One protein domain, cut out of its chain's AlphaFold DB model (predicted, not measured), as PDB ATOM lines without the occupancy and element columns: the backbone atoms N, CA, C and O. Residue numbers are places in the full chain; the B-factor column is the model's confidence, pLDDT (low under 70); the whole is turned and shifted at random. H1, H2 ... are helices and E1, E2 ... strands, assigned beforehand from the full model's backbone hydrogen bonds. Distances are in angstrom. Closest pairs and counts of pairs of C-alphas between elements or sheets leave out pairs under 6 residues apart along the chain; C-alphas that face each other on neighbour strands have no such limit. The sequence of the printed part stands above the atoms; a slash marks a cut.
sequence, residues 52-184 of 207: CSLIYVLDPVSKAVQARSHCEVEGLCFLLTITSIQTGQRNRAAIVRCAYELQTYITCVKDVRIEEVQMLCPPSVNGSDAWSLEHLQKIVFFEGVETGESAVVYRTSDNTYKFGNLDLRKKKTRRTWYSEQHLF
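Overview. This is residues 52 to 184 of the 207 residues of an uncharacterized protein of Pseudomonas cannabina pv. alisalensis (UniProt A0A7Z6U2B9). One strongly twisted sheet of nine strands curls round the helix H1, with E1 to E5 making one part of it and E6 to E9 the other. The two parts join where E5 pairs with the first residues of the long strand E6, which bends sharply; H3 follows E9, and H2 only grazes the sheet. The 133 printed residues, with nine named strands and three named helices, run E1 E2 E3 E4 H1 E5 H2 E6 E7 E8 E9 H3; the class is mixed, helices and strands. The sheet is branched, with E1 and E4 parallel and its other neighbour pairs antiparallel. The whole is compact, with a radius of gyration of the C-alphas of 15.7 A and spans of 50 by 34 by 29 A.

Along the chain. Find C-alpha 132 at (8.916, -36.645, 6.930); from there E6, residues 132 to 144, runs 30.3 A. Its neighbour strands are E5, residues 112 to 121 and 24.9 A long, E7, residues 150 to 156 and 20.0 A, and E9, residues 172 to 179 and 19.5 A; E8, residues 160 to 163, is a neighbour of E7. E1, residues 55 to 58, begins at C-alpha 55 (13.258, -27.039, 22.446); E2 is residues 65 to 68, E3 residues 77 to 84 and 21.9 A long, and E4 residues 92 to 96. H1 is residues 99 to 108 and 14.2 A long, H2 residues 123 to 126, and H3 residues 180 to 184, ending at C-alpha 184 (21.239, -16.354, 4.622).

Arrangement. Look first at E6, which bends by 85 degrees at residue 135. E5 and E9 lie on one side of it and E7 on the other side; N 134 and O 119 are 2.9 A apart, N 141 and O 175 2.8 A, and N 142 and O 151 2.8 A. E6, E7 and E8 form a meander, each strand the antiparallel neighbour of the one before, and with E9 a Greek key, its fourth strand again the neighbour of E6. E5 bends by 63 degrees at residue 115 and pairs with E3, N 79 and O 118 being 2.8 A apart. The hairpin of E3 and E4 has N 80 and O 94 at 2.8 A; E4 also pairs with E1, N 95 and O 56 at 2.8 A. H1 is on the sheet; its closest C-alphas to E9 are Gln 103 and Trp 177, 5.9 A. H3 is on it at a height of 5.2 A, over none of its strands. In H1 and H3 each O i to N i+4 pair is within hydrogen-bond range; H2 is too short for one.

Size, cuts and confidence. The C-alphas of Cys 52 and Glu 146, the two farthest apart, are 51.1 A apart. The printed part has no cut, and no link is long. Confidence is low, under 70, at residues 52 to 73 and 91 to 92; the mean pLDDT of the printed part is 83.2.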
ATOM      1  N   CYS A  52      19.494 -32.623  28.109       39.69
ATOM      2  CA  CYS A  52      18.128 -32.218  27.869       39.69
ATOM      3  C   CYS A  52      18.180 -31.300  26.654       39.69
ATOM      4  O   CYS A  52      18.474 -30.111  26.779       39.69
ATOM      5  N   SER A  53      17.961 -31.861  25.464       52.00
ATOM      6  CA  SER A  53      17.783 -31.082  24.247       52.00
ATOM      7  C   SER A  53      16.642 -30.096  24.486       52.00
ATOM      8  O   SER A  53      15.484 -30.476  24.638       52.00
ATOM      9  N   LEU A  54      16.998 -28.821  24.616       59.12
ATOM     10  CA  LEU A  54      16.066 -27.763  24.962       59.12
ATOM     11  C   LEU A  54      15.409 -27.255  23.673       59.12
ATOM     12  O   LEU A  54      16.085 -26.738  22.781       59.12
ATOM     13  N   ILE A  55      14.094 -27.433  23.579       62.50
ATOM     14  CA  ILE A  55      13.258 -27.039  22.446       62.50
ATOM     15  C   ILE A  55      12.630 -25.678  22.749       62.50
ATOM     16  O   ILE A  55      11.992 -25.497  23.785       62.50
ATOM     17  N   TYR A  56      12.773 -24.726  21.836       63.16
ATOM     18  CA  TYR A  56      12.159 -23.405  21.924       63.16
ATOM     19  C   TYR A  56      10.824 -23.407  21.197       63.16
ATOM     20  O   TYR A  56      10.772 -23.633  19.998       63.16
ATOM     21  N   VAL A  57       9.729 -23.137  21.892       61.50
ATOM     22  CA  VAL A  57       8.398 -23.048  21.289       61.50
ATOM     23  C   VAL A  57       7.939 -21.602  21.377       61.50
ATOM     24  O   VAL A  57       7.907 -21.037  22.469       61.50
ATOM     25  N   LEU A  58       7.593 -20.996  20.240       58.72
ATOM     26  CA  LEU A  58       6.929 -19.695  20.236       58.72
ATOM     27  C   LEU A  58       5.480 -19.889  20.691       58.72
ATOM     28  O   LEU A  58       4.727 -20.623  20.054       58.72
ATOM     29  N   ASP A  59       5.097 -19.251  21.794       56.09
ATOM     30  CA  ASP A  59       3.705 -19.203  22.220       56.09
ATOM     31  C   ASP A  59       2.973 -18.121  21.406       56.09
ATOM     32  O   ASP A  59       3.305 -16.939  21.526       56.09
ATOM     33  N   PRO A  60       1.983 -18.485  20.573       47.06
ATOM     34  CA  PRO A  60       1.281 -17.523  19.730       47.06
ATOM     35  C   PRO A  60       0.453 -16.510  20.533       47.06
ATOM     36  O   PRO A  60       0.187 -15.421  20.025       47.06
ATOM     37  N   VAL A  61       0.055 -16.839  21.769       55.38
ATOM     38  CA  VAL A  61      -0.766 -15.958  22.612       55.38
ATOM     39  C   VAL A  61       0.101 -14.903  23.284       55.38
ATOM     40  O   VAL A  61      -0.168 -13.709  23.159       55.38
ATOM     41  N   SER A  62       1.163 -15.328  23.971       59.69
ATOM     42  CA  SER A  62       2.067 -14.400  24.663       59.69
ATOM     43  C   SER A  62       3.120 -13.772  23.748       59.69
ATOM     44  O   SER A  62       3.776 -12.817  24.153       59.69
ATOM     45  N   LYS A  63       3.305 -14.303  22.529       55.44
ATOM     46  CA  LYS A  63       4.423 -13.998  21.615       55.44
ATOM     47  C   LYS A  63       5.809 -14.244  22.226       55.44
ATOM     48  O   LYS A  63       6.814 -13.873  21.624       55.44
ATOM     49  N   ALA A  64       5.868 -14.904  23.383       51.69
ATOM     50  CA  ALA A  64       7.099 -15.238  24.073       51.69
ATOM     51  C   ALA A  64       7.596 -16.621  23.648       51.69
ATOM     52  O   ALA A  64       6.818 -17.526  23.338       51.69
ATOM     53  N   VAL A  65       8.912 -16.810  23.663       55.25
ATOM     54  CA  VAL A  65       9.517 -18.112  23.383       55.25
ATOM     55  C   VAL A  65       9.791 -18.859  24.679       55.25
ATOM     56  O   VAL A  65      10.553 -18.409  25.531       55.25
ATOM     57  N   GLN A  66       9.186 -20.036  24.803       61.59
ATOM     58  CA  GLN A  66       9.311 -20.914  25.958       61.59
ATOM     59  C   GLN A  66      10.292 -22.045  25.671       61.59
ATOM     60  O   GLN A  66      10.270 -22.636  24.595       61.59
ATOM     61  N   ALA A  67      11.124 -22.385  26.650       63.66
ATOM     62  CA  ALA A  67      12.050 -23.505  26.557       63.66
ATOM     63  C   ALA A  67      11.426 -24.760  27.198       63.66
ATOM     64  O   ALA A  67      10.987 -24.708  28.346       63.66
ATOM     65  N   ARG A  68      11.353 -25.879  26.466       63.66
ATOM     66  CA  ARG A  68      10.733 -27.143  26.904       63.66
ATOM     67  C   ARG A  68      11.619 -28.342  26.570       63.66
ATOM     68  O   ARG A  68      12.386 -28.298  25.617       63.66
ATOM     69  N   SER A  69      11.494 -29.426  27.335       63.47
ATOM     70  CA  SER A  69      12.192 -30.700  27.070       63.47
ATOM     71  C   SER A  69      11.432 -31.632  26.121       63.47
ATOM     72  O   SER A  69      11.990 -32.608  25.634       63.47
ATOM     73  N   HIS A  70      10.149 -31.356  25.886       64.94
ATOM     74  CA  HIS A  70       9.270 -32.143  25.030       64.94
ATOM     75  C   HIS A  70       8.171 -31.250  24.443       64.94
ATOM     76  O   HIS A  70       7.761 -30.251  25.045       64.94
ATOM     77  N   CYS A  71       7.671 -31.628  23.270       63.91
ATOM     78  CA  CYS A  71       6.494 -31.020  22.666       63.91
ATOM     79  C   CYS A  71       5.695 -32.054  21.868       63.91
ATOM     80  O   CYS A  71       6.264 -32.914  21.194       63.91
ATOM     81  N   GLU A  72       4.376 -31.922  21.912       68.06
ATOM     82  CA  GLU A  72       3.467 -32.609  21.000       68.06
ATOM     83  C   GLU A  72       3.103 -31.633  19.880       68.06
ATOM     84  O   GLU A  72       2.821 -30.456  20.135       68.06
ATOM     85  N   VAL A  73       3.154 -32.112  18.639       69.56
ATOM     86  CA  VAL A  73       2.811 -31.327  17.454       69.56
ATOM     87  C   VAL A  73       1.670 -32.023  16.737       69.56
ATOM     88  O   VAL A  73       1.766 -33.199  16.394       69.56
ATOM     89  N   GLU A  74       0.606 -31.270  16.494       70.00
ATOM     90  CA  GLU A  74      -0.502 -31.682  15.647       70.00
ATOM     91  C   GLU A  74      -0.408 -30.915  14.324       70.00
ATOM     92  O   GLU A  74      -0.365 -29.684  14.308       70.00
ATOM     93  N   GLY A  75      -0.340 -31.647  13.211       80.75
ATOM     94  CA  GLY A  75      -0.226 -31.064  11.876       80.75
ATOM     95  C   GLY A  75       1.193 -30.643  11.477       80.75
ATOM     96  O   GLY A  75       2.191 -31.073  12.051       80.75
ATOM     97  N   LEU A  76       1.263 -29.837  10.418       86.88
ATOM     98  CA  LEU A  76       2.514 -29.352   9.837       86.88
ATOM     99  C   LEU A  76       3.159 -28.304  10.749       86.88
ATOM    100  O   LEU A  76       2.487 -27.370  11.180       86.88
ATOM    101  N   CYS A  77       4.465 -28.414  10.990       90.50
ATOM    102  CA  CYS A  77       5.231 -27.395  11.712       90.50
ATOM    103  C   CYS A  77       6.630 -27.200  11.114       90.50
ATOM    104  O   CYS A  77       7.055 -27.933  10.219       90.50
ATOM    105  N   PHE A  78       7.347 -26.198  11.612       91.75
ATOM    106  CA  PHE A  78       8.707 -25.867  11.211       91.75
ATOM    107  C   PHE A  78       9.660 -26.070  12.376       91.75
ATOM    108  O   PHE A  78       9.389 -25.603  13.482       91.75
ATOM    109  N   LEU A  79      10.784 -26.722  12.108       90.62
ATOM    110  CA  LEU A  79      11.909 -26.847  13.021       90.62
ATOM    111  C   LEU A  79      13.035 -25.949  12.526       90.62
ATOM    112  O   LEU A  79      13.434 -26.028  11.368       90.62
ATOM    113  N   LEU A  80      13.542 -25.090  13.398       90.00
ATOM    114  CA  LEU A  80      14.649 -24.197  13.099       90.00
ATOM    115  C   LEU A  80      15.857 -24.615  13.915       90.00
ATOM    116  O   LEU A  80      15.799 -24.589  15.145       90.00
ATOM    117  N   THR A  81      16.959 -24.929  13.247       88.50
ATOM    118  CA  THR A  81      18.243 -25.139  13.914       88.50
ATOM    119  C   THR A  81      18.874 -23.780  14.165       88.50
ATOM    120  O   THR A  81      19.127 -23.025  13.224       88.50
ATOM    121  N   ILE A  82      19.119 -23.453  15.433       87.38
ATOM    122  CA  ILE A  82      19.664 -22.160  15.843       87.38
ATOM    123  C   ILE A  82      20.978 -22.319  16.612       87.38
ATOM    124  O   ILE A  82      21.156 -23.227  17.428       87.38
ATOM    125  N   THR A  83      21.886 -21.380  16.368       84.94
ATOM    126  CA  THR A  83      23.152 -21.213  17.083       84.94
ATOM    127  C   THR A  83      23.088 -19.917  17.881       84.94
ATOM    128  O   THR A  83      22.788 -18.863  17.323       84.94
ATOM    129  N   SER A  84      23.383 -19.957  19.180       80.50
ATOM    130  CA  SER A  84      23.508 -18.729  19.976       80.50
ATOM    131  C   SER A  84      24.728 -17.931  19.516       80.50
ATOM    132  O   SER A  84      25.830 -18.470  19.453       80.50
ATOM    133  N   ILE A  85      24.552 -16.640  19.233       82.75
ATOM    134  CA  ILE A  85      25.657 -15.754  18.831       82.75
ATOM    135  C   ILE A  85      26.582 -15.477  20.017       82.75
ATOM    136  O   ILE A  85      27.793 -15.396  19.851       82.75
ATOM    137  N   GLN A  86      26.017 -15.366  21.220       77.25
ATOM    138  CA  GLN A  86      26.765 -15.005  22.425       77.25
ATOM    139  C   GLN A  86      27.582 -16.176  22.980       77.25
ATOM    140  O   GLN A  86      28.721 -15.990  23.388       77.25
ATOM    141  N   THR A  87      27.005 -17.381  23.006       76.12
ATOM    142  CA  THR A  87      27.660 -18.560  23.608       76.12
ATOM    143  C   THR A  87      28.282 -19.494  22.574       76.12
ATOM    144  O   THR A  87      29.035 -20.394  22.934       76.12
ATOM    145  N   GLY A  88      27.936 -19.339  21.294       78.75
ATOM    146  CA  GLY A  88      28.317 -20.276  20.238       78.75
ATOM    147  C   GLY A  88      27.639 -21.646  20.339       78.75
ATOM    148  O   GLY A  88      27.913 -22.507  19.503       78.75
ATOM    149  N   GLN A  89      26.758 -21.876  21.326       74.44
ATOM    150  CA  GLN A  89      26.075 -23.160  21.484       74.44
ATOM    151  C   GLN A  89      25.178 -23.456  20.279       74.44
ATOM    152  O   GLN A  89      24.328 -22.642  19.903       74.44
ATOM    153  N   ARG A  90      25.382 -24.642  19.703       73.62
ATOM    154  CA  ARG A  90      24.686 -25.169  18.518       73.62
ATOM    155  C   ARG A  90      23.603 -26.179  18.911       73.62
ATOM    156  O   ARG A  90      23.484 -26.540  20.079       73.62
ATOM    157  N   ASN A  91      22.860 -26.669  17.916       65.12
ATOM    158  CA  ASN A  91      21.862 -27.745  18.037       65.12
ATOM    159  C   ASN A  91      20.665 -27.409  18.931       65.12
ATOM    160  O   ASN A  91      20.026 -28.291  19.503       65.12
ATOM    161  N   ARG A  92      20.346 -26.122  19.049       69.12
ATOM    162  CA  ARG A  92      19.094 -25.682  19.655       69.12
ATOM    163  C   ARG A  92      18.033 -25.693  18.567       69.12
ATOM    164  O   ARG A  92      18.303 -25.250  17.454       69.12
ATOM    165  N   ALA A  93      16.852 -26.210  18.879       75.62
ATOM    166  CA  ALA A  93      15.751 -26.276  17.930       75.62
ATOM    167  C   ALA A  93      14.640 -25.327  18.370       75.62
ATOM    168  O   ALA A  93      14.232 -25.370  19.530       75.62
ATOM    169  N   ALA A  94      14.139 -24.491  17.464       82.81
ATOM    170  CA  ALA A  94      12.878 -23.789  17.663       82.81
ATOM    171  C   ALA A  94      11.766 -24.450  16.845       82.81
ATOM    172  O   ALA A  94      11.977 -24.784  15.685       82.81
ATOM    173  N   ILE A  95      10.592 -24.633  17.442       85.38
ATOM    174  CA  ILE A  95       9.408 -25.174  16.781       85.38
ATOM    175  C   ILE A  95       8.399 -24.061  16.586       85.38
ATOM    176  O   ILE A  95       8.006 -23.374  17.533       85.38
ATOM    177  N   VAL A  96       7.966 -23.922  15.341       86.75
ATOM    178  CA  VAL A  96       7.027 -22.902  14.902       86.75
ATOM    179  C   VAL A  96       5.864 -23.568  14.180       86.75
ATOM    180  O   VAL A  96       6.074 -24.432  13.333       86.75
ATOM    181  N   ARG A  97       4.625 -23.212  14.521       85.19
ATOM    182  CA  ARG A  97       3.452 -24.017  14.144       85.19
ATOM    183  C   ARG A  97       2.854 -23.631  12.805       85.19
ATOM    184  O   ARG A  97       2.207 -24.448  12.167       85.19
ATOM    185  N   CYS A  98       3.055 -22.396  12.359       85.31
ATOM    186  CA  CYS A  98       2.504 -21.949  11.088       85.31
ATOM    187  C   CYS A  98       3.440 -21.003  10.335       85.31
ATOM    188  O   CYS A  98       4.389 -20.442  10.879       85.31
ATOM    189  N   ALA A  99       3.167 -20.817   9.043       88.06
ATOM    190  CA  ALA A  99       4.021 -20.019   8.166       88.06
ATOM    191  C   ALA A  99       4.070 -18.531   8.557       88.06
ATOM    192  O   ALA A  99       5.093 -17.874   8.363       88.06
ATOM    193  N   TYR A 100       2.981 -18.009   9.127       85.19
ATOM    194  CA  TYR A 100       2.921 -16.644   9.644       85.19
ATOM    195  C   TYR A 100       3.812 -16.462  10.880       85.19
ATOM    196  O   TYR A 100       4.588 -15.506  10.965       85.19
ATOM    197  N   GLU A 101       3.751 -17.407  11.820       85.94
ATOM    198  CA  GLU A 101       4.651 -17.422  12.972       85.94
ATOM    199  C   GLU A 101       6.107 -17.568  12.526       85.94
ATOM    200  O   GLU A 101       6.967 -16.899  13.084       85.94
ATOM    201  N   LEU A 102       6.393 -18.374  11.497       88.88
ATOM    202  CA  LEU A 102       7.757 -18.542  10.990       88.88
ATOM    203  C   LEU A 102       8.307 -17.221  10.451       88.88
ATOM    204  O   LEU A 102       9.425 -16.830  10.781       88.88
ATOM    205  N   GLN A 103       7.505 -16.507   9.659       87.31
ATOM    206  CA  GLN A 103       7.869 -15.183   9.166       87.31
ATOM    207  C   GLN A 103       8.137 -14.211  10.321       87.31
ATOM    208  O   GLN A 103       9.138 -13.491  10.305       87.31
ATOM    209  N   THR A 104       7.260 -14.202  11.322       84.12
ATOM    210  CA  THR A 104       7.400 -13.354  12.511       84.12
ATOM    211  C   THR A 104       8.669 -13.700  13.283       84.12
ATOM    212  O   THR A 104       9.474 -12.815  13.563       84.12
ATOM    213  N   TYR A 105       8.902 -14.986  13.546       84.88
ATOM    214  CA  TYR A 105      10.077 -15.478  14.256       84.88
ATOM    215  C   TYR A 105      11.359 -15.046  13.545       84.88
ATOM    216  O   TYR A 105      12.207 -14.389  14.141       84.88
ATOM    217  N   ILE A 106      11.473 -15.323  12.243       86.12
ATOM    218  CA  ILE A 106      12.656 -14.953  11.457       86.12
ATOM    219  C   ILE A 106      12.858 -13.438  11.445       86.12
ATOM    220  O   ILE A 106      13.995 -12.983  11.457       86.12
ATOM    221  N   THR A 107      11.790 -12.644  11.434       82.31
ATOM    222  CA  THR A 107      11.907 -11.179  11.420       82.31
ATOM    223  C   THR A 107      12.393 -10.639  12.764       82.31
ATOM    224  O   THR A 107      13.248  -9.755  12.795       82.31
ATOM    225  N   CYS A 108      11.878 -11.179  13.869       80.81
ATOM    226  CA  CYS A 108      12.045 -10.604  15.202       80.81
ATOM    227  C   CYS A 108      13.179 -11.226  16.025       80.81
ATOM    228  O   CYS A 108      13.596 -10.618  17.009       80.81
ATOM    229  N   VAL A 109      13.665 -12.420  15.668       81.25
ATOM    230  CA  VAL A 109      14.639 -13.132  16.501       81.25
ATOM    231  C   VAL A 109      15.982 -12.397  16.555       81.25
ATOM    232  O   VAL A 109      16.489 -11.931  15.529       81.25
ATOM    233  N   LYS A 110      16.560 -12.317  17.755       81.50
ATOM    234  CA  LYS A 110      17.854 -11.690  18.055       81.50
ATOM    235  C   LYS A 110      18.771 -12.695  18.745       81.50
ATOM    236  O   LYS A 110      18.305 -13.719  19.230       81.50
ATOM    237  N   ASP A 111      20.068 -12.404  18.767       82.25
ATOM    238  CA  ASP A 111      21.107 -13.154  19.495       82.25
ATOM    239  C   ASP A 111      21.262 -14.627  19.102       82.25
ATOM    240  O   ASP A 111      22.003 -15.390  19.734       82.25
ATOM    241  N   VAL A 112      20.615 -15.024  18.011       81.44
ATOM    242  CA  VAL A 112      20.728 -16.348  17.421       81.44
ATOM    243  C   VAL A 112      20.914 -16.223  15.920       81.44
ATOM    244  O   VAL A 112      20.328 -15.367  15.254       81.44
ATOM    245  N   ARG A 113      21.733 -17.118  15.390       85.62
ATOM    246  CA  ARG A 113      21.847 -17.390  13.970       85.62
ATOM    247  C   ARG A 113      20.957 -18.585  13.664       85.62
ATOM    248  O   ARG A 113      21.089 -19.621  14.310       85.62
ATOM    249  N   ILE A 114      20.062 -18.442  12.696       88.56
ATOM    250  CA  ILE A 114      19.287 -19.570  12.175       88.56
ATOM    251  C   ILE A 114      20.145 -20.234  11.097       88.56
ATOM    252  O   ILE A 114      20.507 -19.585  10.119       88.56
ATOM    253  N   GLU A 115      20.500 -21.496  11.301       88.31
ATOM    254  CA  GLU A 115      21.320 -22.275  10.367       88.31
ATOM    255  C   GLU A 115      20.464 -22.966   9.309       88.31
ATOM    256  O   GLU A 115      20.863 -23.071   8.154       88.31
ATOM    257  N   GLU A 116      19.283 -23.435   9.708       90.06
ATOM    258  CA  GLU A 116      18.410 -24.232   8.856       90.06
ATOM    259  C   GLU A 116      16.952 -24.079   9.287       90.06
ATOM    260  O   GLU A 116      16.663 -23.902  10.474       90.06
ATOM    261  N   VAL A 117      16.034 -24.190   8.325       93.31
ATOM    262  CA  VAL A 117      14.606 -24.385   8.578       93.31
ATOM    263  C   VAL A 117      14.155 -25.660   7.877       93.31
ATOM    264  O   VAL A 117      14.301 -25.801   6.665       93.31
ATOM    265  N   GLN A 118      13.568 -26.572   8.637       93.62
ATOM    266  CA  GLN A 118      12.993 -27.819   8.156       93.62
ATOM    267  C   GLN A 118      11.490 -27.815   8.407       93.62
ATOM    268  O   GLN A 118      10.998 -27.185   9.341       93.62
ATOM    269  N   MET A 119      10.748 -28.508   7.559       93.38
ATOM    270  CA  MET A 119       9.310 -28.671   7.656       93.38
ATOM    271  C   MET A 119       9.007 -30.105   8.072       93.38
ATOM    272  O   MET A 119       9.349 -31.053   7.364       93.38
ATOM    273  N   LEU A 120       8.361 -30.256   9.224       91.31
ATOM    274  CA  LEU A 120       7.864 -31.536   9.698       91.31
ATOM    275  C   LEU A 120       6.490 -31.778   9.072       91.31
ATOM    276  O   LEU A 120       5.504 -31.118   9.415       91.31
ATOM    277  N   CYS A 121       6.448 -32.705   8.122       88.38
ATOM    278  CA  CYS A 121       5.278 -33.002   7.312       88.38
ATOM    279  C   CYS A 121       4.573 -34.254   7.841       88.38
ATOM    280  O   CYS A 121       5.198 -35.317   7.925       88.38
ATOM    281  N   PRO A 122       3.277 -34.169   8.176       89.00
ATOM    282  CA  PRO A 122       2.511 -35.346   8.555       89.00
ATOM    283  C   PRO A 122       2.172 -36.232   7.337       89.00
ATOM    284  O   PRO A 122       2.046 -35.708   6.225       89.00
ATOM    285  N   PRO A 123       1.897 -37.535   7.566       86.25
ATOM    286  CA  PRO A 123       1.352 -38.479   6.577       86.25
ATOM    287  C   PRO A 123       0.190 -37.921   5.744       86.25
ATOM    288  O   PRO A 123       0.099 -38.110   4.532       86.25
ATOM    289  N   SER A 124      -0.699 -37.166   6.396       86.19
ATOM    290  CA  SER A 124      -1.870 -36.546   5.766       86.19
ATOM    291  C   SER A 124      -1.529 -35.459   4.742       86.19
ATOM    292  O   SER A 124      -2.388 -35.094   3.944       86.19
ATOM    293  N   VAL A 125      -0.304 -34.929   4.767       86.56
ATOM    294  CA  VAL A 125       0.179 -33.886   3.853       86.56
ATOM    295  C   VAL A 125       1.099 -34.466   2.787       86.56
ATOM    296  O   VAL A 125       0.954 -34.131   1.614       86.56
ATOM    297  N   ASN A 126       2.054 -35.309   3.182       85.25
ATOM    298  CA  ASN A 126       3.048 -35.860   2.260       85.25
ATOM    299  C   ASN A 126       2.543 -37.094   1.484       85.25
ATOM    300  O   ASN A 126       3.191 -37.511   0.528       85.25
ATOM    301  N   GLY A 127       1.392 -37.665   1.865       83.69
ATOM    302  CA  GLY A 127       0.827 -38.862   1.238       83.69
ATOM    303  C   GLY A 127       1.617 -40.146   1.521       83.69
ATOM    304  O   GLY A 127       1.372 -41.160   0.873       83.69
ATOM    305  N   SER A 128       2.567 -40.101   2.461       85.81
ATOM    306  CA  SER A 128       3.326 -41.249   2.961       85.81
ATOM    307  C   SER A 128       2.609 -41.884   4.158       85.81
ATOM    308  O   SER A 128       1.686 -41.322   4.741       85.81
ATOM    309  N   ASP A 129       3.045 -43.080   4.530       86.69
ATOM    310  CA  ASP A 129       2.733 -43.776   5.777       86.69
ATOM    311  C   ASP A 129       3.476 -43.207   7.003       86.69
ATOM    312  O   ASP A 129       3.139 -43.533   8.145       86.69
ATOM    313  N   ALA A 130       4.465 -42.337   6.793       85.31
ATOM    314  CA  ALA A 130       5.313 -41.791   7.839       85.31
ATOM    315  C   ALA A 130       5.417 -40.261   7.792       85.31
ATOM    316  O   ALA A 130       5.205 -39.595   6.778       85.31
ATOM    317  N   TRP A 131       5.766 -39.695   8.946       87.44
ATOM    318  CA  TRP A 131       6.175 -38.300   9.039       87.44
ATOM    319  C   TRP A 131       7.516 -38.115   8.328       87.44
ATOM    320  O   TRP A 131       8.425 -38.924   8.529       87.44
ATOM    321  N   SER A 132       7.653 -37.039   7.558       88.31
ATOM    322  CA  SER A 132       8.916 -36.645   6.930       88.31
ATOM    323  C   SER A 132       9.410 -35.325   7.509       88.31
ATOM    324  O   SER A 132       8.626 -34.431   7.825       88.31
ATOM    325  N   LEU A 133      10.727 -35.209   7.665       91.56
ATOM    326  CA  LEU A 133      11.386 -33.953   7.992       91.56
ATOM    327  C   LEU A 133      12.128 -33.493   6.744       91.56
ATOM    328  O   LEU A 133      13.081 -34.139   6.320       91.56
ATOM    329  N   GLU A 134      11.648 -32.413   6.139       93.62
ATOM    330  CA  GLU A 134      12.092 -31.977   4.817       93.62
ATOM    331  C   GLU A 134      12.724 -30.595   4.894       93.62
ATOM    332  O   GLU A 134      12.209 -29.705   5.571       93.62
ATOM    333  N   HIS A 135      13.817 -30.371   4.172       94.56
ATOM    334  CA  HIS A 135      14.482 -29.075   4.191       94.56
ATOM    335  C   HIS A 135      13.615 -28.016   3.492       94.56
ATOM    336  O   HIS A 135      13.256 -28.167   2.322       94.56
ATOM    337  N   LEU A 136      13.262 -26.930   4.186       95.62
ATOM    338  CA  LEU A 136      12.373 -25.903   3.646       95.62
ATOM    339  C   LEU A 136      13.166 -24.883   2.822       95.62
ATOM    340  O   LEU A 136      13.955 -24.103   3.352       95.62
ATOM    341  N   GLN A 137      12.849 -24.792   1.530       95.38
ATOM    342  CA  GLN A 137      13.487 -23.847   0.611       95.38
ATOM    343  C   GLN A 137      12.717 -22.528   0.512       95.38
ATOM    344  O   GLN A 137      13.312 -21.449   0.414       95.38
ATOM    345  N   LYS A 138      11.378 -22.589   0.470       95.62
ATOM    346  CA  LYS A 138      10.549 -21.405   0.197       95.62
ATOM    347  C   LYS A 138       9.106 -21.547   0.667       95.62
ATOM    348  O   LYS A 138       8.503 -22.601   0.507       95.62
ATOM    349  N   ILE A 139       8.529 -20.438   1.126       95.94
ATOM    350  CA  ILE A 139       7.087 -20.278   1.330       95.94
ATOM    351  C   ILE A 139       6.602 -19.072   0.534       95.94
ATOM    352  O   ILE A 139       7.122 -17.957   0.671       95.94
ATOM    353  N   VAL A 140       5.581 -19.290  -0.289       94.94
ATOM    354  CA  VAL A 140       4.954 -18.247  -1.099       94.94
ATOM    355  C   VAL A 140       3.456 -18.223  -0.841       94.94
ATOM    356  O   VAL A 140       2.776 -19.223  -1.034       94.94
ATOM    357  N   PHE A 141       2.950 -17.061  -0.451       94.50
ATOM    358  CA  PHE A 141       1.527 -16.776  -0.372       94.50
ATOM    359  C   PHE A 141       1.039 -16.179  -1.691       94.50
ATOM    360  O   PHE A 141       1.677 -15.285  -2.260       94.50
ATOM    361  N   PHE A 142      -0.093 -16.678  -2.169       95.00
ATOM    362  CA  PHE A 142      -0.797 -16.196  -3.344       95.00
ATOM    363  C   PHE A 142      -2.215 -15.787  -2.969       95.00
ATOM    364  O   PHE A 142      -2.893 -16.491  -2.221       95.00
ATOM    365  N   GLU A 143      -2.668 -14.695  -3.566       94.75
ATOM    366  CA  GLU A 143      -4.019 -14.168  -3.397       94.75
ATOM    367  C   GLU A 143      -4.607 -13.861  -4.777       94.75
ATOM    368  O   GLU A 143      -3.969 -13.223  -5.620       94.75
ATOM    369  N   GLY A 144      -5.795 -14.393  -5.046       93.81
ATOM    370  CA  GLY A 144      -6.513 -14.218  -6.298       93.81
ATOM    371  C   GLY A 144      -7.061 -12.803  -6.398       93.81
ATOM    372  O   GLY A 144      -7.838 -12.381  -5.551       93.81
ATOM    373  N   VAL A 145      -6.693 -12.087  -7.462       90.50
ATOM    374  CA  VAL A 145      -7.084 -10.674  -7.643       90.50
ATOM    375  C   VAL A 145      -8.595 -10.521  -7.840       90.50
ATOM    376  O   VAL A 145      -9.169  -9.507  -7.465       90.50
ATOM    377  N   GLU A 146      -9.231 -11.521  -8.444       86.81
ATOM    378  CA  GLU A 146     -10.637 -11.457  -8.860       86.81
ATOM    379  C   GLU A 146     -11.528 -12.422  -8.074       86.81
ATOM    380  O   GLU A 146     -12.738 -12.233  -8.017       86.81
ATOM    381  N   THR A 147     -10.946 -13.462  -7.468       84.88
ATOM    382  CA  THR A 147     -11.705 -14.534  -6.809       84.88
ATOM    383  C   THR A 147     -11.753 -14.399  -5.290       84.88
ATOM    384  O   THR A 147     -12.574 -15.057  -4.662       84.88
ATOM    385  N   GLY A 148     -10.863 -13.602  -4.684       84.88
ATOM    386  CA  GLY A 148     -10.692 -13.551  -3.225       84.88
ATOM    387  C   GLY A 148     -10.153 -14.852  -2.612       84.88
ATOM    388  O   GLY A 148     -10.007 -14.955  -1.397       84.88
ATOM    389  N   GLU A 149      -9.841 -15.860  -3.432       93.25
ATOM    390  CA  GLU A 149      -9.249 -17.112  -2.974       93.25
ATOM    391  C   GLU A 149      -7.766 -16.917  -2.666       93.25
ATOM    392  O   GLU A 149      -7.073 -16.130  -3.310       93.25
ATOM    393  N   SER A 150      -7.235 -17.704  -1.737       93.25
ATOM    394  CA  SER A 150      -5.806 -17.710  -1.434       93.25
ATOM    395  C   SER A 150      -5.226 -19.119  -1.461       93.25
ATOM    396  O   SER A 150      -5.938 -20.126  -1.371       93.25
ATOM    397  N   ALA A 151      -3.911 -19.186  -1.651       94.88
ATOM    398  CA  ALA A 151      -3.151 -20.409  -1.474       94.88
ATOM    399  C   ALA A 151      -1.748 -20.120  -0.939       94.88
ATOM    400  O   ALA A 151      -1.103 -19.148  -1.330       94.88
ATOM    401  N   VAL A 152      -1.252 -21.013  -0.089       94.38
ATOM    402  CA  VAL A 152       0.140 -21.037   0.363       94.38
ATOM    403  C   VAL A 152       0.840 -22.201  -0.317       94.38
ATOM    404  O   VAL A 152       0.338 -23.324  -0.322       94.38
ATOM    405  N   VAL A 153       2.005 -21.932  -0.894       95.31
ATOM    406  CA  VAL A 153       2.861 -22.944  -1.503       95.31
ATOM    407  C   VAL A 153       4.144 -23.070  -0.697       95.31
ATOM    408  O   VAL A 153       4.896 -22.100  -0.565       95.31
ATOM    409  N   TYR A 154       4.395 -24.277  -0.205       95.88
ATOM    410  CA  TYR A 154       5.621 -24.683   0.466       95.88
ATOM    411  C   TYR A 154       6.472 -25.457  -0.524       95.88
ATOM    412  O   TYR A 154       5.997 -26.405  -1.144       95.88
ATOM    413  N   ARG A 155       7.727 -25.058  -0.676       96.44
ATOM    414  CA  ARG A 155       8.714 -25.789  -1.462       96.44
ATOM    415  C   ARG A 155       9.783 -26.314  -0.522       96.44
ATOM    416  O   ARG A 155      10.428 -25.514   0.163       96.44
ATOM    417  N   THR A 156       9.967 -27.623  -0.529       94.94
ATOM    418  CA  THR A 156      11.026 -28.318   0.199       94.94
ATOM    419  C   THR A 156      12.082 -28.850  -0.770       94.94
ATOM    420  O   THR A 156      11.971 -28.658  -1.985       94.94
ATOM    421  N   SER A 157      13.138 -29.464  -0.238       92.38
ATOM    422  CA  SER A 157      14.103 -30.247  -1.018       92.38
ATOM    423  C   SER A 157      13.439 -31.370  -1.806       92.38
ATOM    424  O   SER A 157      13.856 -31.647  -2.930       92.38
ATOM    425  N   ASP A 158      12.398 -31.970  -1.232       89.50
ATOM    426  CA  ASP A 158      11.838 -33.228  -1.713       89.50
ATOM    427  C   ASP A 158      10.546 -33.011  -2.503       89.50
ATOM    428  O   ASP A 158      10.310 -33.688  -3.503       89.50
ATOM    429  N   ASN A 159       9.724 -32.039  -2.097       93.12
ATOM    430  CA  ASN A 159       8.361 -31.880  -2.587       93.12
ATOM    431  C   ASN A 159       7.895 -30.418  -2.665       93.12
ATOM    432  O   ASN A 159       8.563 -29.452  -2.284       93.12
ATOM    433  N   THR A 160       6.704 -30.232  -3.232       94.62
ATOM    434  CA  THR A 160       5.998 -28.951  -3.224       94.62
ATOM    435  C   THR A 160       4.556 -29.167  -2.802       94.62
ATOM    436  O   THR A 160       3.825 -29.920  -3.438       94.62
ATOM    437  N   TYR A 161       4.143 -28.452  -1.764       93.81
ATOM    438  CA  TYR A 161       2.821 -28.570  -1.166       93.81
ATOM    439  C   TYR A 161       2.031 -27.292  -1.396       93.81
ATOM    440  O   TYR A 161       2.520 -26.197  -1.119       93.81
ATOM    441  N   LYS A 162       0.800 -27.427  -1.888       93.94
ATOM    442  CA  LYS A 162      -0.139 -26.318  -2.057       93.94
ATOM    443  C   LYS A 162      -1.291 -26.500  -1.079       93.94
ATOM    444  O   LYS A 162      -2.002 -27.495  -1.145       93.94
ATOM    445  N   PHE A 163      -1.520 -25.491  -0.256       91.81
ATOM    446  CA  PHE A 163      -2.675 -25.405   0.628       91.81
ATOM    447  C   PHE A 163      -3.566 -24.257   0.177       91.81
ATOM    448  O   PHE A 163      -3.063 -23.177  -0.126       91.81
ATOM    449  N   GLY A 164      -4.876 -24.482   0.132       91.00
ATOM    450  CA  GLY A 164      -5.863 -23.496  -0.307       91.00
ATOM    451  C   GLY A 164      -6.388 -23.727  -1.724       91.00
ATOM    452  O   GLY A 164      -5.812 -24.451  -2.546       91.00
ATOM    453  N   ASN A 165      -7.519 -23.089  -2.004       90.81
ATOM    454  CA  ASN A 165      -8.340 -23.402  -3.173       90.81
ATOM    455  C   ASN A 165      -7.963 -22.589  -4.413       90.81
ATOM    456  O   ASN A 165      -8.299 -23.005  -5.517       90.81
ATOM    457  N   LEU A 166      -7.179 -21.513  -4.260       93.06
ATOM    458  CA  LEU A 166      -6.816 -20.633  -5.371       93.06
ATOM    459  C   LEU A 166      -6.201 -21.408  -6.539       93.06
ATOM    460  O   LEU A 166      -5.193 -22.109  -6.390       93.06
ATOM    461  N   ASP A 167      -6.774 -21.240  -7.727       90.44
ATOM    462  CA  ASP A 167      -6.160 -21.719  -8.958       90.44
ATOM    463  C   ASP A 167      -4.948 -20.846  -9.312       90.44
ATOM    464  O   ASP A 167      -5.064 -19.693  -9.738       90.44
ATOM    465  N   LEU A 168      -3.752 -21.422  -9.174       88.56
ATOM    466  CA  LEU A 168      -2.491 -20.740  -9.450       88.56
ATOM    467  C   LEU A 168      -2.291 -20.409 -10.939       88.56
ATOM    468  O   LEU A 168      -1.313 -19.742 -11.267       88.56
ATOM    469  N   ARG A 169      -3.170 -20.830 -11.852       89.12
ATOM    470  CA  ARG A 169      -3.134 -20.426 -13.271       89.12
ATOM    471  C   ARG A 169      -3.819 -19.085 -13.519       89.12
ATOM    472  O   ARG A 169      -3.502 -18.418 -14.500       89.12
ATOM    473  N   LYS A 170      -4.713 -18.671 -12.620       89.81
ATOM    474  CA  LYS A 170      -5.440 -17.404 -12.718       89.81
ATOM    475  C   LYS A 170      -4.579 -16.217 -12.273       89.81
ATOM    476  O   LYS A 170      -3.465 -16.363 -11.744       89.81
ATOM    477  N   LYS A 171      -5.108 -15.017 -12.521       90.06
ATOM    478  CA  LYS A 171      -4.508 -13.748 -12.107       90.06
ATOM    479  C   LYS A 171      -4.460 -13.663 -10.581       90.06
ATOM    480  O   LYS A 171      -5.461 -13.861  -9.898       90.06
ATOM    481  N   LYS A 172      -3.274 -13.373 -10.053       94.81
ATOM    482  CA  LYS A 172      -2.974 -13.427  -8.619       94.81
ATOM    483  C   LYS A 172      -1.839 -12.481  -8.263       94.81
ATOM    484  O   LYS A 172      -0.966 -12.226  -9.096       94.81
ATOM    485  N   THR A 173      -1.822 -12.020  -7.023       94.31
ATOM    486  CA  THR A 173      -0.646 -11.411  -6.404       94.31
ATOM    487  C   THR A 173       0.193 -12.496  -5.729       94.31
ATOM    488  O   THR A 173      -0.251 -13.625  -5.505       94.31
ATOM    489  N   ARG A 174       1.459 -12.176  -5.458       93.94
ATOM    490  CA  ARG A 174       2.421 -13.088  -4.841       93.94
ATOM    491  C   ARG A 174       3.184 -12.352  -3.751       93.94
ATOM    492  O   ARG A 174       3.776 -11.310  -4.021       93.94
ATOM    493  N   ARG A 175       3.297 -12.968  -2.575       92.94
ATOM    494  CA  ARG A 175       4.186 -12.531  -1.497       92.94
ATOM    495  C   ARG A 175       5.059 -13.693  -1.041       92.94
ATOM    496  O   ARG A 175       4.564 -14.763  -0.711       92.94
ATOM    497  N   THR A 176       6.374 -13.499  -1.032       92.44
ATOM    498  CA  THR A 176       7.294 -14.490  -0.453       92.44
ATOM    499  C   THR A 176       7.316 -14.273   1.061       92.44
ATOM    500  O   THR A 176       7.669 -13.183   1.502       92.44
ATOM    501  N   TRP A 177       6.897 -15.268   1.843       90.88
ATOM    502  CA  TRP A 177       6.936 -15.205   3.315       90.88
ATOM    503  C   TRP A 177       8.252 -15.734   3.870       90.88
ATOM    504  O   TRP A 177       8.757 -15.209   4.856       90.88
ATOM    505  N   TYR A 178       8.828 -16.727   3.197       92.50
ATOM    506  CA  TYR A 178      10.124 -17.290   3.536       92.50
ATOM    507  C   TYR A 178      10.868 -17.703   2.270       92.50
ATOM    508  O   TYR A 178      10.270 -18.199   1.311       92.50
ATOM    509  N   SER A 179      12.184 -17.542   2.288       92.62
ATOM    510  CA  SER A 179      13.074 -18.297   1.417       92.62
ATOM    511  C   SER A 179      14.434 -18.427   2.074       92.62
ATOM    512  O   SER A 179      14.917 -17.456   2.656       92.62
ATOM    513  N   GLU A 180      15.063 -19.573   1.884       90.88
ATOM    514  CA  GLU A 180      16.400 -19.880   2.385       90.88
ATOM    515  C   GLU A 180      17.442 -18.823   1.964       90.88
ATOM    516  O   GLU A 180      18.202 -18.318   2.782       90.88
ATOM    517  N   GLN A 181      17.401 -18.371   0.707       86.31
ATOM    518  CA  GLN A 181      18.285 -17.300   0.221       86.31
ATOM    519  C   GLN A 181      18.146 -16.007   1.038       86.31
ATOM    520  O   GLN A 181      19.140 -15.372   1.386       86.31
ATOM    521  N   HIS A 182      16.909 -15.631   1.374       83.06
ATOM    522  CA  HIS A 182      16.654 -14.457   2.203       83.06
ATOM    523  C   HIS A 182      17.117 -14.670   3.650       83.06
ATOM    524  O   HIS A 182      17.625 -13.725   4.253       83.06
ATOM    525  N   LEU A 183      16.994 -15.891   4.181       84.38
ATOM    526  CA  LEU A 183      17.497 -16.242   5.507       84.38
ATOM    527  C   LEU A 183      19.011 -16.023   5.603       84.38
ATOM    528  O   LEU A 183      19.464 -15.354   6.525       84.38
ATOM    529  N   PHE A 184      19.779 -16.500   4.621       80.19
ATOM    530  CA  PHE A 184      21.239 -16.354   4.622       80.19
ATOM    531  C   PHE A 184      21.728 -14.950   4.262       80.19
ATOM    532  O   PHE A 184      22.829 -14.567   4.648       80.19
TER     533      PHE A 184